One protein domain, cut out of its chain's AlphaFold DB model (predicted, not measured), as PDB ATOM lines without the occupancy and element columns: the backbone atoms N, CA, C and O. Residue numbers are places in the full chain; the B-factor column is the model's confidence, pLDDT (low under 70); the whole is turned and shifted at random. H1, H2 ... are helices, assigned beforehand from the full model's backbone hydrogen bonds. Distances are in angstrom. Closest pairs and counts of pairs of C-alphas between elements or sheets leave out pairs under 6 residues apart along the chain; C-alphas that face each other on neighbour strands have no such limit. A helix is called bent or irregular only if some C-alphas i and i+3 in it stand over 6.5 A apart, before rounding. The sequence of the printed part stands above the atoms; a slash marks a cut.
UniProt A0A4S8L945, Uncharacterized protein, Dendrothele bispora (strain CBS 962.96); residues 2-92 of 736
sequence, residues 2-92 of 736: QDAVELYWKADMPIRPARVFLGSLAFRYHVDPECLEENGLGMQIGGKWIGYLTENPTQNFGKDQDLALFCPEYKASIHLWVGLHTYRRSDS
ATOM      1  N   GLN A   2     208.025 270.544 332.412       84.88
ATOM      2  CA  GLN A   2     209.149 270.570 331.464       84.88
ATOM      3  C   GLN A   2     210.027 271.814 331.634       84.88
ATOM      4  O   GLN A   2     211.224 271.650 331.817       84.88
ATOM      5  N   ASP A   3     209.444 273.007 331.750       91.81
ATOM      6  CA  ASP A   3     210.186 274.267 331.936       91.81
ATOM      7  C   ASP A   3     211.124 274.239 333.157       91.81
ATOM      8  O   ASP A   3     212.228 274.770 333.109       91.81
ATOM      9  N   ALA A   4     210.719 273.585 334.253       89.62
ATOM     10  CA  ALA A   4     211.554 273.448 335.446       89.62
ATOM     11  C   ALA A   4     212.697 272.442 335.229       89.62
ATOM     12  O   ALA A   4     213.825 272.701 335.645       89.62
ATOM     13  N   VAL A   5     212.429 271.322 334.549       88.88
ATOM     14  CA  VAL A   5     213.463 270.351 334.148       88.88
ATOM     15  C   VAL A   5     214.475 271.010 333.206       88.88
ATOM     16  O   VAL A   5     215.677 270.902 333.429       88.88
ATOM     17  N   GLU A   6     213.999 271.743 332.201       91.69
ATOM     18  CA  GLU A   6     214.825 272.447 331.222       91.69
ATOM     19  C   GLU A   6     215.650 273.570 331.869       91.69
ATOM     20  O   GLU A   6     216.830 273.722 331.557       91.69
ATOM     21  N   LEU A   7     215.073 274.322 332.814       95.81
ATOM     22  CA  LEU A   7     215.778 275.352 333.581       95.81
ATOM     23  C   LEU A   7     216.927 274.758 334.401       95.81
ATOM     24  O   LEU A   7     218.032 275.299 334.380       95.81
ATOM     25  N   TYR A   8     216.699 273.642 335.097       94.81
ATOM     26  CA  TYR A   8     217.754 272.962 335.852       94.81
ATOM     27  C   TYR A   8     218.827 272.348 334.941       94.81
ATOM     28  O   TYR A   8     220.012 272.445 335.259       94.81
ATOM     29  N   TRP A   9     218.437 271.801 333.785       90.69
ATOM     30  CA  TRP A   9     219.370 271.275 332.787       90.69
ATOM     31  C   TRP A   9     220.272 272.375 332.210       90.69
ATOM     32  O   TRP A   9     221.494 272.260 332.244       90.69
ATOM     33  N   LYS A  10     219.688 273.503 331.778       94.94
ATOM     34  CA  LYS A  10     220.426 274.700 331.323       94.94
ATOM     35  C   LYS A  10     221.345 275.281 332.399       94.94
ATOM     36  O   LYS A  10     222.324 275.948 332.076       94.94
ATOM     37  N   ALA A  11     221.023 275.060 333.670       96.06
ATOM     38  CA  ALA A  11     221.789 275.565 334.796       96.06
ATOM     39  C   ALA A  11     222.880 274.604 335.304       96.06
ATOM     40  O   ALA A  11     223.559 274.973 336.264       96.06
ATOM     41  N   ASP A  12     223.083 273.442 334.671       94.75
ATOM     42  CA  ASP A  12     224.039 272.402 335.092       94.75
ATOM     43  C   ASP A  12     223.756 271.879 336.519       94.75
ATOM     44  O   ASP A  12     224.627 271.812 337.389       94.75
ATOM     45  N   MET A  13     222.477 271.584 336.780       95.06
ATOM     46  CA  MET A  13     221.959 271.015 338.032       95.06
ATOM     47  C   MET A  13     221.159 269.731 337.728       95.06
ATOM     48  O   MET A  13     219.928 269.775 337.684       95.06
ATOM     49  N   PRO A  14     221.827 268.597 337.452       90.81
ATOM     50  CA  PRO A  14     221.196 267.372 336.955       90.81
ATOM     51  C   PRO A  14     220.355 266.596 337.981       90.81
ATOM     52  O   PRO A  14     219.517 265.784 337.586       90.81
ATOM     53  N   ILE A  15     220.515 266.840 339.288       94.31
ATOM     54  CA  ILE A  15     219.826 266.072 340.343       94.31
ATOM     55  C   ILE A  15     218.514 266.748 340.762       94.31
ATOM     56  O   ILE A  15     217.516 266.077 341.033       94.31
ATOM     57  N   ARG A  16     218.453 268.086 340.772       94.62
ATOM     58  CA  ARG A  16     217.213 268.830 341.089       94.62
ATOM     59  C   ARG A  16     215.995 268.459 340.222       94.62
ATOM     60  O   ARG A  16     214.903 268.369 340.794       94.62
ATOM     61  N   PRO A  17     216.124 268.169 338.912       93.69
ATOM     62  CA  PRO A  17     215.059 267.608 338.089       93.69
ATOM     63  C   PRO A  17     214.419 266.338 338.650       93.69
ATOM     64  O   PRO A  17     213.197 266.228 338.607       93.69
ATOM     65  N   ALA A  18     215.195 265.421 339.244       91.81
ATOM     66  CA  ALA A  18     214.653 264.208 339.861       91.81
ATOM     67  C   ALA A  18     213.689 264.551 341.012       91.81
ATOM     68  O   ALA A  18     212.662 263.900 341.192       91.81
ATOM     69  N   ARG A  19     213.957 265.644 341.739       92.88
ATOM     70  CA  ARG A  19     213.083 266.179 342.794       92.88
ATOM     71  C   ARG A  19     211.790 266.787 342.243       92.88
ATOM     72  O   ARG A  19     210.719 266.534 342.790       92.88
ATOM     73  N   VAL A  20     211.876 267.550 341.148       93.44
ATOM     74  CA  VAL A  20     210.697 268.064 340.415       93.44
ATOM     75  C   VAL A  20     209.850 266.905 339.894       93.44
ATOM     76  O   VAL A  20     208.624 266.928 339.991       93.44
ATOM     77  N   PHE A  21     210.506 265.875 339.364       91.06
ATOM     78  CA  PHE A  21     209.848 264.706 338.814       91.06
ATOM     79  C   PHE A  21     209.157 263.861 339.892       91.06
ATOM     80  O   PHE A  21     208.000 263.500 339.712       91.06
ATOM     81  N   LEU A  22     209.793 263.650 341.048       93.50
ATOM     82  CA  LEU A  22     209.161 263.033 342.220       93.50
ATOM     83  C   LEU A  22     207.920 263.799 342.691       93.50
ATOM     84  O   LEU A  22     206.893 263.184 342.963       93.50
ATOM     85  N   GLY A  23     207.986 265.136 342.729       90.31
ATOM     86  CA  GLY A  23     206.817 265.972 343.014       90.31
ATOM     87  C   GLY A  23     205.690 265.779 341.993       90.31
ATOM     88  O   GLY A  23     204.526 265.699 342.374       90.31
ATOM     89  N   SER A  24     206.030 265.639 340.708       88.38
ATOM     90  CA  SER A  24     205.062 265.359 339.638       88.38
ATOM     91  C   SER A  24     204.454 263.957 339.730       88.38
ATOM     92  O   SER A  24     203.246 263.815 339.560       88.38
ATOM     93  N   LEU A  25     205.246 262.925 340.045       88.94
ATOM     94  CA  LEU A  25     204.729 261.571 340.265       88.94
ATOM     95  C   LEU A  25     203.782 261.528 341.469       88.94
ATOM     96  O   LEU A  25     202.680 260.997 341.343       88.94
ATOM     97  N   ALA A  26     204.165 262.137 342.595       91.81
ATOM     98  CA  ALA A  26     203.311 262.228 343.776       91.81
ATOM     99  C   ALA A  26     202.004 262.981 343.477       91.81
ATOM    100  O   ALA A  26     200.923 262.490 343.786       91.81
ATOM    101  N   PHE A  27     202.082 264.137 342.807       88.94
ATOM    102  CA  PHE A  27     200.901 264.902 342.397       88.94
ATOM    103  C   PHE A  27     199.974 264.080 341.489       88.94
ATOM    104  O   PHE A  27     198.790 263.937 341.784       88.94
ATOM    105  N   ARG A  28     200.518 263.463 340.432       86.31
ATOM    106  CA  ARG A  28     199.755 262.614 339.502       86.31
ATOM    107  C   ARG A  28     199.106 261.412 340.188       86.31
ATOM    108  O   ARG A  28     198.062 260.968 339.735       86.31
ATOM    109  N   TYR A  29     199.693 260.879 341.260       89.81
ATOM    110  CA  TYR A  29     199.105 259.756 342.000       89.81
ATOM    111  C   TYR A  29     197.823 260.148 342.757       89.81
ATOM    112  O   TYR A  29     196.985 259.293 343.032       89.81
ATOM    113  N   HIS A  30     197.650 261.434 343.075       89.19
ATOM    114  CA  HIS A  30     196.463 261.950 343.763       89.19
ATOM    115  C   HIS A  30     195.423 262.583 342.825       89.19
ATOM    116  O   HIS A  30     194.273 262.731 343.226       89.19
ATOM    117  N   VAL A  31     195.798 262.929 341.591       88.31
ATOM    118  CA  VAL A  31     194.859 263.346 340.535       88.31
ATOM    119  C   VAL A  31     194.163 262.113 339.938       88.31
ATOM    120  O   VAL A  31     194.723 261.015 339.962       88.31
ATOM    121  N   ASP A  32     192.936 262.269 339.446       76.12
ATOM    122  CA  ASP A  32     192.132 261.199 338.837       76.12
ATOM    123  C   ASP A  32     192.868 260.508 337.663       76.12
ATOM    124  O   ASP A  32     193.479 261.223 336.859       76.12
ATOM    125  N   PRO A  33     192.867 259.159 337.534       72.75
ATOM    126  CA  PRO A  33     193.446 258.456 336.384       72.75
ATOM    127  C   PRO A  33     192.971 258.966 335.022       72.75
ATOM    128  O   PRO A  33     193.780 259.005 334.099       72.75
ATOM    129  N   GLU A  34     191.721 259.421 334.897       76.25
ATOM    130  CA  GLU A  34     191.185 259.960 333.638       76.25
ATOM    131  C   GLU A  34     192.001 261.167 333.134       76.25
ATOM    132  O   GLU A  34     192.286 261.279 331.944       76.25
ATOM    133  N   CYS A  35     192.519 262.012 334.036       64.62
ATOM    134  CA  CYS A  35     193.404 263.129 333.684       64.62
ATOM    135  C   CYS A  35     194.856 262.708 333.352       64.62
ATOM    136  O   CYS A  35     195.700 263.566 333.072       64.62
ATOM    137  N   LEU A  36     195.200 261.418 333.452       61.81
ATOM    138  CA  LEU A  36     196.540 260.886 333.158       61.81
ATOM    139  C   LEU A  36     196.628 260.234 331.771       61.81
ATOM    140  O   LEU A  36     197.718 260.233 331.186       61.81
ATOM    141  N   GLU A  37     195.505 259.715 331.261       62.78
ATOM    142  CA  GLU A  37     195.379 259.002 329.981       62.78
ATOM    143  C   GLU A  37     195.928 259.826 328.807       62.78
ATOM    144  O   GLU A  37     196.847 259.380 328.117       62.78
ATOM    145  N   GLU A  38     195.458 261.070 328.647       58.50
ATOM    146  CA  GLU A  38     195.792 261.960 327.517       58.50
ATOM    147  C   GLU A  38     197.290 262.248 327.347       58.50
ATOM    148  O   GLU A  38     197.726 262.725 326.301       58.50
ATOM    149  N   ASN A  39     198.094 262.008 328.384       58.06
ATOM    150  CA  ASN A  39     199.480 262.444 328.403       58.06
ATOM    151  C   ASN A  39     200.504 261.313 328.260       58.06
ATOM    152  O   ASN A  39     201.606 261.607 327.813       58.06
ATOM    153  N   GLY A  40     200.245 260.069 328.694       61.59
ATOM    154  CA  GLY A  40     201.190 258.921 328.618       61.59
ATOM    155  C   GLY A  40     202.573 259.089 329.301       61.59
ATOM    156  O   GLY A  40     203.359 258.151 329.441       61.59
ATOM    157  N   LEU A  41     202.886 260.299 329.767       62.81
ATOM    158  CA  LEU A  41     204.228 260.778 330.093       62.81
ATOM    159  C   LEU A  41     204.741 260.272 331.448       62.81
ATOM    160  O   LEU A  41     205.938 260.345 331.700       62.81
ATOM    161  N   GLY A  42     203.875 259.781 332.342       69.19
ATOM    162  CA  GLY A  42     204.278 259.376 333.699       69.19
ATOM    163  C   GLY A  42     205.298 258.235 333.694       69.19
ATOM    164  O   GLY A  42     206.401 258.380 334.221       69.19
ATOM    165  N   MET A  43     204.945 257.135 333.025       74.56
ATOM    166  CA  MET A  43     205.778 255.934 332.916       74.56
ATOM    167  C   MET A  43     207.027 256.181 332.057       74.56
ATOM    168  O   MET A  43     208.139 255.872 332.481       74.56
ATOM    169  N   GLN A  44     206.868 256.812 330.885       81.19
ATOM    170  CA  GLN A  44     207.985 257.065 329.966       81.19
ATOM    171  C   GLN A  44     209.024 258.041 330.537       81.19
ATOM    172  O   GLN A  44     210.226 257.825 330.376       81.19
ATOM    173  N   ILE A  45     208.596 259.109 331.224       77.62
ATOM    174  CA  ILE A  45     209.533 260.005 331.917       77.62
ATOM    175  C   ILE A  45     210.159 259.280 333.124       77.62
ATOM    176  O   ILE A  45     211.344 259.474 333.388       77.62
ATOM    177  N   GLY A  46     209.414 258.398 333.803       80.81
ATOM    178  CA  GLY A  46     209.924 257.549 334.885       80.81
ATOM    179  C   GLY A  46     211.112 256.696 334.461       80.81
ATOM    180  O   GLY A  46     212.188 256.812 335.047       80.81
ATOM    181  N   GLY A  47     210.948 255.922 333.384       83.44
ATOM    182  CA  GLY A  47     212.030 255.134 332.791       83.44
ATOM    183  C   GLY A  47     213.235 255.991 332.390       83.44
ATOM    184  O   GLY A  47     214.367 255.637 332.710       83.44
ATOM    185  N   LYS A  48     213.006 257.167 331.784       86.12
ATOM    186  CA  LYS A  48     214.087 258.101 331.415       86.12
ATOM    187  C   LYS A  48     214.876 258.625 332.620       86.12
ATOM    188  O   LYS A  48     216.096 258.708 332.526       86.12
ATOM    189  N   TRP A  49     214.236 258.947 333.751       86.75
ATOM    190  CA  TRP A  49     214.966 259.364 334.963       86.75
ATOM    191  C   TRP A  49     215.680 258.218 335.666       86.75
ATOM    192  O   TRP A  49     216.769 258.430 336.192       86.75
ATOM    193  N   ILE A  50     215.098 257.016 335.666       87.19
ATOM    194  CA  ILE A  50     215.765 255.819 336.191       87.19
ATOM    195  C   ILE A  50     217.031 255.541 335.374       87.19
ATOM    196  O   ILE A  50     218.099 255.410 335.969       87.19
ATOM    197  N   GLY A  51     216.939 255.545 334.038       86.88
ATOM    198  CA  GLY A  51     218.097 255.441 333.145       86.88
ATOM    199  C   GLY A  51     219.123 256.539 333.425       86.88
ATOM    200  O   GLY A  51     220.277 256.243 333.715       86.88
ATOM    201  N   TYR A  52     218.694 257.804 333.494       86.25
ATOM    202  CA  TYR A  52     219.587 258.931 333.772       86.25
ATOM    203  C   TYR A  52     220.366 258.797 335.097       86.25
ATOM    204  O   TYR A  52     221.576 259.008 335.117       86.25
ATOM    205  N   LEU A  53     219.699 258.389 336.184       86.62
ATOM    206  CA  LEU A  53     220.325 258.181 337.498       86.62
ATOM    207  C   LEU A  53     221.137 256.875 337.610       86.62
ATOM    208  O   LEU A  53     221.912 256.737 338.555       86.62
ATOM    209  N   THR A  54     220.954 255.913 336.698       82.00
ATOM    210  CA  THR A  54     221.558 254.566 336.791       82.00
ATOM    211  C   THR A  54     222.692 254.349 335.790       82.00
ATOM    212  O   THR A  54     223.698 253.735 336.130       82.00
ATOM    213  N   GLU A  55     222.562 254.857 334.565       81.31
ATOM    214  CA  GLU A  55     223.486 254.589 333.454       81.31
ATOM    215  C   GLU A  55     224.771 255.430 333.519       81.31
ATOM    216  O   GLU A  55     225.741 255.129 332.827       81.31
ATOM    217  N   ASN A  56     224.808 256.470 334.361       70.25
ATOM    218  CA  ASN A  56     225.931 257.408 334.445       70.25
ATOM    219  C   ASN A  56     226.464 257.616 335.884       70.25
ATOM    220  O   ASN A  56     226.538 258.752 336.350       70.25
ATOM    221  N   PRO A  57     226.918 256.567 336.602       62.53
ATOM    222  CA  PRO A  57     227.516 256.719 337.937       62.53
ATOM    223  C   PRO A  57     228.829 257.528 337.936       62.53
ATOM    224  O   PRO A  57     229.314 257.931 338.991       62.53
ATOM    225  N   THR A  58     229.415 257.763 336.759       61.66
ATOM    226  CA  THR A  58     230.619 258.576 336.531       61.66
ATOM    227  C   THR A  58     230.322 259.979 335.987       61.66
ATOM    228  O   THR A  58     231.266 260.705 335.668       61.66
ATOM    229  N   GLN A  59     229.051 260.385 335.853       71.31
ATOM    230  CA  GLN A  59     228.734 261.737 335.389       71.31
ATOM    231  C   GLN A  59     229.232 262.789 336.381       71.31
ATOM    232  O   GLN A  59     229.082 262.672 337.595       71.31
ATOM    233  N   ASN A  60     229.792 263.864 335.828       84.44
ATOM    234  CA  ASN A  60     229.967 265.104 336.559       84.44
ATOM    235  C   ASN A  60     228.566 265.637 336.901       84.44
ATOM    236  O   ASN A  60     227.830 266.022 335.994       84.44
ATOM    237  N   PHE A  61     228.199 265.664 338.184       90.50
ATOM    238  CA  PHE A  61     226.898 266.181 338.620       90.50
ATOM    239  C   PHE A  61     226.845 267.721 338.621       90.50
ATOM    240  O   PHE A  61     225.915 268.308 339.177       90.50
ATOM    241  N   GLY A  62     227.832 268.392 338.017       93.62
ATOM    242  CA  GLY A  62     227.853 269.835 337.828       93.62
ATOM    243  C   GLY A  62     227.782 270.567 339.164       93.62
ATOM    244  O   GLY A  62     228.557 270.311 340.088       93.62
ATOM    245  N   LYS A  63     226.798 271.457 339.301       95.19
ATOM    246  CA  LYS A  63     226.533 272.203 340.546       95.19
ATOM    247  C   LYS A  63     225.760 271.405 341.599       95.19
ATOM    248  O   LYS A  63     225.542 271.913 342.696       95.19
ATOM    249  N   ASP A  64     225.339 270.184 341.279       95.50
ATOM    250  CA  ASP A  64     224.672 269.262 342.198       95.50
ATOM    251  C   ASP A  64     225.618 268.156 342.714       95.50
ATOM    252  O   ASP A  64     225.150 267.181 343.295       95.50
ATOM    253  N   GLN A  65     226.945 268.297 342.581       94.25
ATOM    254  CA  GLN A  65     227.918 267.331 343.123       94.25
ATOM    255  C   GLN A  65     227.702 267.028 344.619       94.25
ATOM    256  O   GLN A  65     227.788 265.874 345.038       94.25
ATOM    257  N   ASP A  66     227.320 268.036 345.406       94.25
ATOM    258  CA  ASP A  66     226.983 267.913 346.832       94.25
ATOM    259  C   ASP A  66     225.709 267.076 347.082       94.25
ATOM    260  O   ASP A  66     225.499 266.553 348.176       94.25
ATOM    261  N   LEU A  67     224.838 266.960 346.073       93.69
ATOM    262  CA  LEU A  67     223.596 266.189 346.109       93.69
ATOM    263  C   LEU A  67     223.750 264.776 345.526       93.69
ATOM    264  O   LEU A  67     222.818 263.984 345.661       93.69
ATOM    265  N   ALA A  68     224.901 264.436 344.934       91.50
ATOM    266  CA  ALA A  68     225.178 263.117 344.351       91.50
ATOM    267  C   ALA A  68     224.990 261.970 345.355       91.50
ATOM    268  O   ALA A  68     224.548 260.879 344.998       91.50
ATOM    269  N   LEU A  69     225.252 262.242 346.638       92.19
ATOM    270  CA  LEU A  69     225.043 261.296 347.733       92.19
ATOM    271  C   LEU A  69     223.568 260.913 347.963       92.19
ATOM    272  O   LEU A  69     223.332 259.921 348.635       92.19
ATOM    273  N   PHE A  70     222.610 261.664 347.401       91.44
ATOM    274  CA  PHE A  70     221.170 261.370 347.446       91.44
ATOM    275  C   PHE A  70     220.635 260.700 346.164       91.44
ATOM    276  O   PHE A  70     219.432 260.450 346.055       91.44
ATOM    277  N   CYS A  71     221.481 260.442 345.158       91.44
ATOM    278  CA  CYS A  71     221.060 259.752 343.933       91.44
ATOM    279  C   CYS A  71     220.421 258.373 344.199       91.44
ATOM    280  O   CYS A  71     219.385 258.108 343.583       91.44
ATOM    281  N   PRO A  72     220.934 257.522 345.116       87.94
ATOM    282  CA  PRO A  72     220.284 256.256 345.468       87.94
ATOM    283  C   PRO A  72     218.873 256.453 346.039       87.94
ATOM    284  O   PRO A  72     217.936 255.775 345.620       87.94
ATOM    285  N   GLU A  73     218.682 257.419 346.939       90.62
ATOM    286  CA  GLU A  73     217.383 257.735 347.535       90.62
ATOM    287  C   GLU A  73     216.393 258.281 346.503       90.62
ATOM    288  O   GLU A  73     215.219 257.901 346.522       90.62
ATOM    289  N   TYR A  74     216.838 259.135 345.574       92.69
ATOM    290  CA  TYR A  74     215.985 259.612 344.483       92.69
ATOM    291  C   TYR A  74     215.634 258.489 343.500       92.69
ATOM    292  O   TYR A  74     214.463 258.364 343.145       92.69
ATOM    293  N   LYS A  75     216.593 257.632 343.126       88.69
ATOM    294  CA  LYS A  75     216.377 256.438 342.290       88.69
ATOM    295  C   LYS A  75     215.337 255.508 342.926       88.69
ATOM    296  O   LYS A  75     214.329 255.206 342.293       88.69
ATOM    297  N   ALA A  76     215.523 255.131 344.194       86.25
ATOM    298  CA  ALA A  76     214.588 254.286 344.939       86.25
ATOM    299  C   ALA A  76     213.197 254.932 345.092       86.25
ATOM    300  O   ALA A  76     212.179 254.260 344.936       86.25
ATOM    301  N   SER A  77     213.139 256.246 345.333       89.69
ATOM    302  CA  SER A  77     211.869 256.977 345.415       89.69
ATOM    303  C   SER A  77     211.131 257.002 344.074       89.69
ATOM    304  O   SER A  77     209.912 256.847 344.051       89.69
ATOM    305  N   ILE A  78     211.843 257.191 342.954       89.94
ATOM    306  CA  ILE A  78     211.239 257.197 341.615       89.94
ATOM    307  C   ILE A  78     210.701 255.806 341.297       89.94
ATOM    308  O   ILE A  78     209.540 255.694 340.922       89.94
ATOM    309  N   HIS A  79     211.503 254.763 341.521       86.38
ATOM    310  CA  HIS A  79     211.095 253.364 341.408       86.38
ATOM    311  C   HIS A  79     209.809 253.068 342.191       86.38
ATOM    312  O   HIS A  79     208.845 252.559 341.624       86.38
ATOM    313  N   LEU A  80     209.753 253.460 343.468       89.81
ATOM    314  CA  LEU A  80     208.566 253.281 344.300       89.81
ATOM    315  C   LEU A  80     207.325 253.975 343.714       89.81
ATOM    316  O   LEU A  80     206.269 253.355 343.601       89.81
ATOM    317  N   TRP A  81     207.435 255.249 343.336       91.94
ATOM    318  CA  TRP A  81     206.305 255.983 342.762       91.94
ATOM    319  C   TRP A  81     205.871 255.430 341.404       91.94
ATOM    320  O   TRP A  81     204.676 255.368 341.134       91.94
ATOM    321  N   VAL A  82     206.821 255.007 340.569       87.88
ATOM    322  CA  VAL A  82     206.575 254.309 339.302       87.88
ATOM    323  C   VAL A  82     205.752 253.044 339.562       87.88
ATOM    324  O   VAL A  82     204.674 252.920 338.991       87.88
ATOM    325  N   GLY A  83     206.168 252.185 340.500       86.12
ATOM    326  CA  GLY A  83     205.422 250.978 340.877       86.12
ATOM    327  C   GLY A  83     204.032 251.255 341.469       86.12
ATOM    328  O   GLY A  83     203.087 250.535 341.159       86.12
ATOM    329  N   LEU A  84     203.868 252.321 342.263       87.00
ATOM    330  CA  LEU A  84     202.555 252.750 342.771       87.00
ATOM    331  C   LEU A  84     201.614 253.203 341.644       87.00
ATOM    332  O   LEU A  84     200.432 252.865 341.660       87.00
ATOM    333  N   HIS A  85     202.125 253.940 340.652       87.44
ATOM    334  CA  HIS A  85     201.364 254.308 339.451       87.44
ATOM    335  C   HIS A  85     200.958 253.080 338.638       87.44
ATOM    336  O   HIS A  85     199.798 252.970 338.253       87.44
ATOM    337  N   THR A  86     201.886 252.148 338.430       84.81
ATOM    338  CA  THR A  86     201.642 250.873 337.744       84.81
ATOM    339  C   THR A  86     200.542 250.061 338.434       84.81
ATOM    340  O   THR A  86     199.571 249.674 337.792       84.81
ATOM    341  N   TYR A  87     200.629 249.893 339.758       84.81
ATOM    342  CA  TYR A  87     199.602 249.222 340.560       84.81
ATOM    343  C   TYR A  87     198.232 249.914 340.452       84.81
ATOM    344  O   TYR A  87     197.226 249.252 340.222       84.81
ATOM    345  N   ARG A  88     198.183 251.253 340.550       85.62
ATOM    346  CA  ARG A  88     196.927 252.024 340.501       85.62
ATOM    347  C   ARG A  88     196.165 251.882 339.177       85.62
ATOM    348  O   ARG A  88     194.945 252.008 339.192       85.62
ATOM    349  N   ARG A  89     196.853 251.657 338.052       81.75
ATOM    350  CA  ARG A  89     196.201 251.486 336.740       81.75
ATOM    351  C   ARG A  89     195.637 250.083 336.518       81.75
ATOM    352  O   ARG A  89     194.829 249.913 335.616       81.75
ATOM    353  N   SER A  90     196.028 249.095 337.328       77.94
ATOM    354  CA  SER A  90     195.652 247.684 337.142       77.94
ATOM    355  C   SER A  90     196.049 247.107 335.768       77.94
ATOM    356  O   SER A  90     195.471 246.115 335.325       77.94
ATOM    357  N   ASP A  91     197.045 247.707 335.101       70.19
ATOM    358  CA  ASP A  91     197.530 247.311 333.774       70.19
ATOM    359  C   ASP A  91     198.216 245.929 333.857       70.19
ATOM    360  O   ASP A  91     199.401 245.828 334.191       70.19
ATOM    361  N   SER A  92     197.500 244.844 333.548       54.22
ATOM    362  CA  SER A  92     197.992 243.458 333.694       54.22
ATOM    363  C   SER A  92     199.270 243.147 332.900       54.22
ATOM    364  O   SER A  92     200.045 242.277 333.297       54.22
TER     365      SER A  92
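AT A GLANCE: This is residues 2 to 92 of the 736 residues of an uncharacterized protein of Dendrothele bispora (strain CBS 962.96) (UniProt A0A4S8L945). What is the shape of this domain? H2, H4 and H5 form an elongated up-and-down bundle of three helices, each running against the one before it in the chain, their centres making a triangle; H1 folds back on the first part of H2 as a hairpin, and little H3 sits at one end, far from the mean of the C-alphas. The longest helix, H5, has a kink of 80 degrees near residue 69. What is it made of? The printed part has 91 residues with five named helices, in the order H1, H2, H3, H4, H5, and no named strand, an all helix class. How large is it? It is compact, with a radius of gyration of the C-alphas of 13.6 A, and spans 38 by 24 by 18 A.

IN THESE COORDINATES: Where do the first helices lie? H1 is residues 2 to 10, 12.0 A long, from C-alpha 2 at (209.149, 270.570, 331.464). H2 is residues 16 to 30, 22.0 A long. What follows? H3 is residues 34 to 37, 5.6 A long, and H4 is residues 41 to 55, 20.5 A long, from C-alpha 41 at (204.228, 260.778, 330.093). Where does the last helix run? H5 is residues 62 to 89, 36.6 A long, ending with C-alpha 89 at (196.201, 251.486, 336.740); it is irregular, with C-alphas 63 and 66 at 7.6 A.

HOW THE PARTS SIT: How does the bundle stand? H2 touches H5 at a shallow tilt of 19 degrees, the same way, the closest C-alphas being those of Leu 22 and Ile 78, 6.2 A apart. H4 and H5, a hairpin, touch with residues 71 to 82 of H5 alone, at a steep tilt of 40 degrees, opposite ways, the closest C-alphas being those of Ile 50 and Lys 75, 6.2 A apart. H2 and H4 are close but not clearly touching, the closest C-alphas being those of Ala 18 and Trp 49, 6.9 A apart. Where are H1 and H3? H1 and H2, a hairpin, touch with residues 16 to 20 of H2 alone, at a shallow tilt of 13 degrees, opposite ways; the closest C-alphas are those of Val 5 and Pro 17, 5.1 A apart. H3 touches no helix, and H1 is apart from H3, H4 and H5. What do the backbones show? In H1 and H4 every O i to N i+4 pair is within hydrogen-bond range, in H2 10 of 11 and in H5 17 of 24, while H3 is too short for such a pair.

THE WHOLE: How far does it reach? The two C-alphas farthest apart, those of Lys 63 and Ser 92, are 41.1 A apart. Are there cuts or long links? The printed part has no cut and no long link. Where is confidence low? The mean pLDDT of the printed part is 84.7, and residues 35 to 42, 57 to 58 and 92 are under 70.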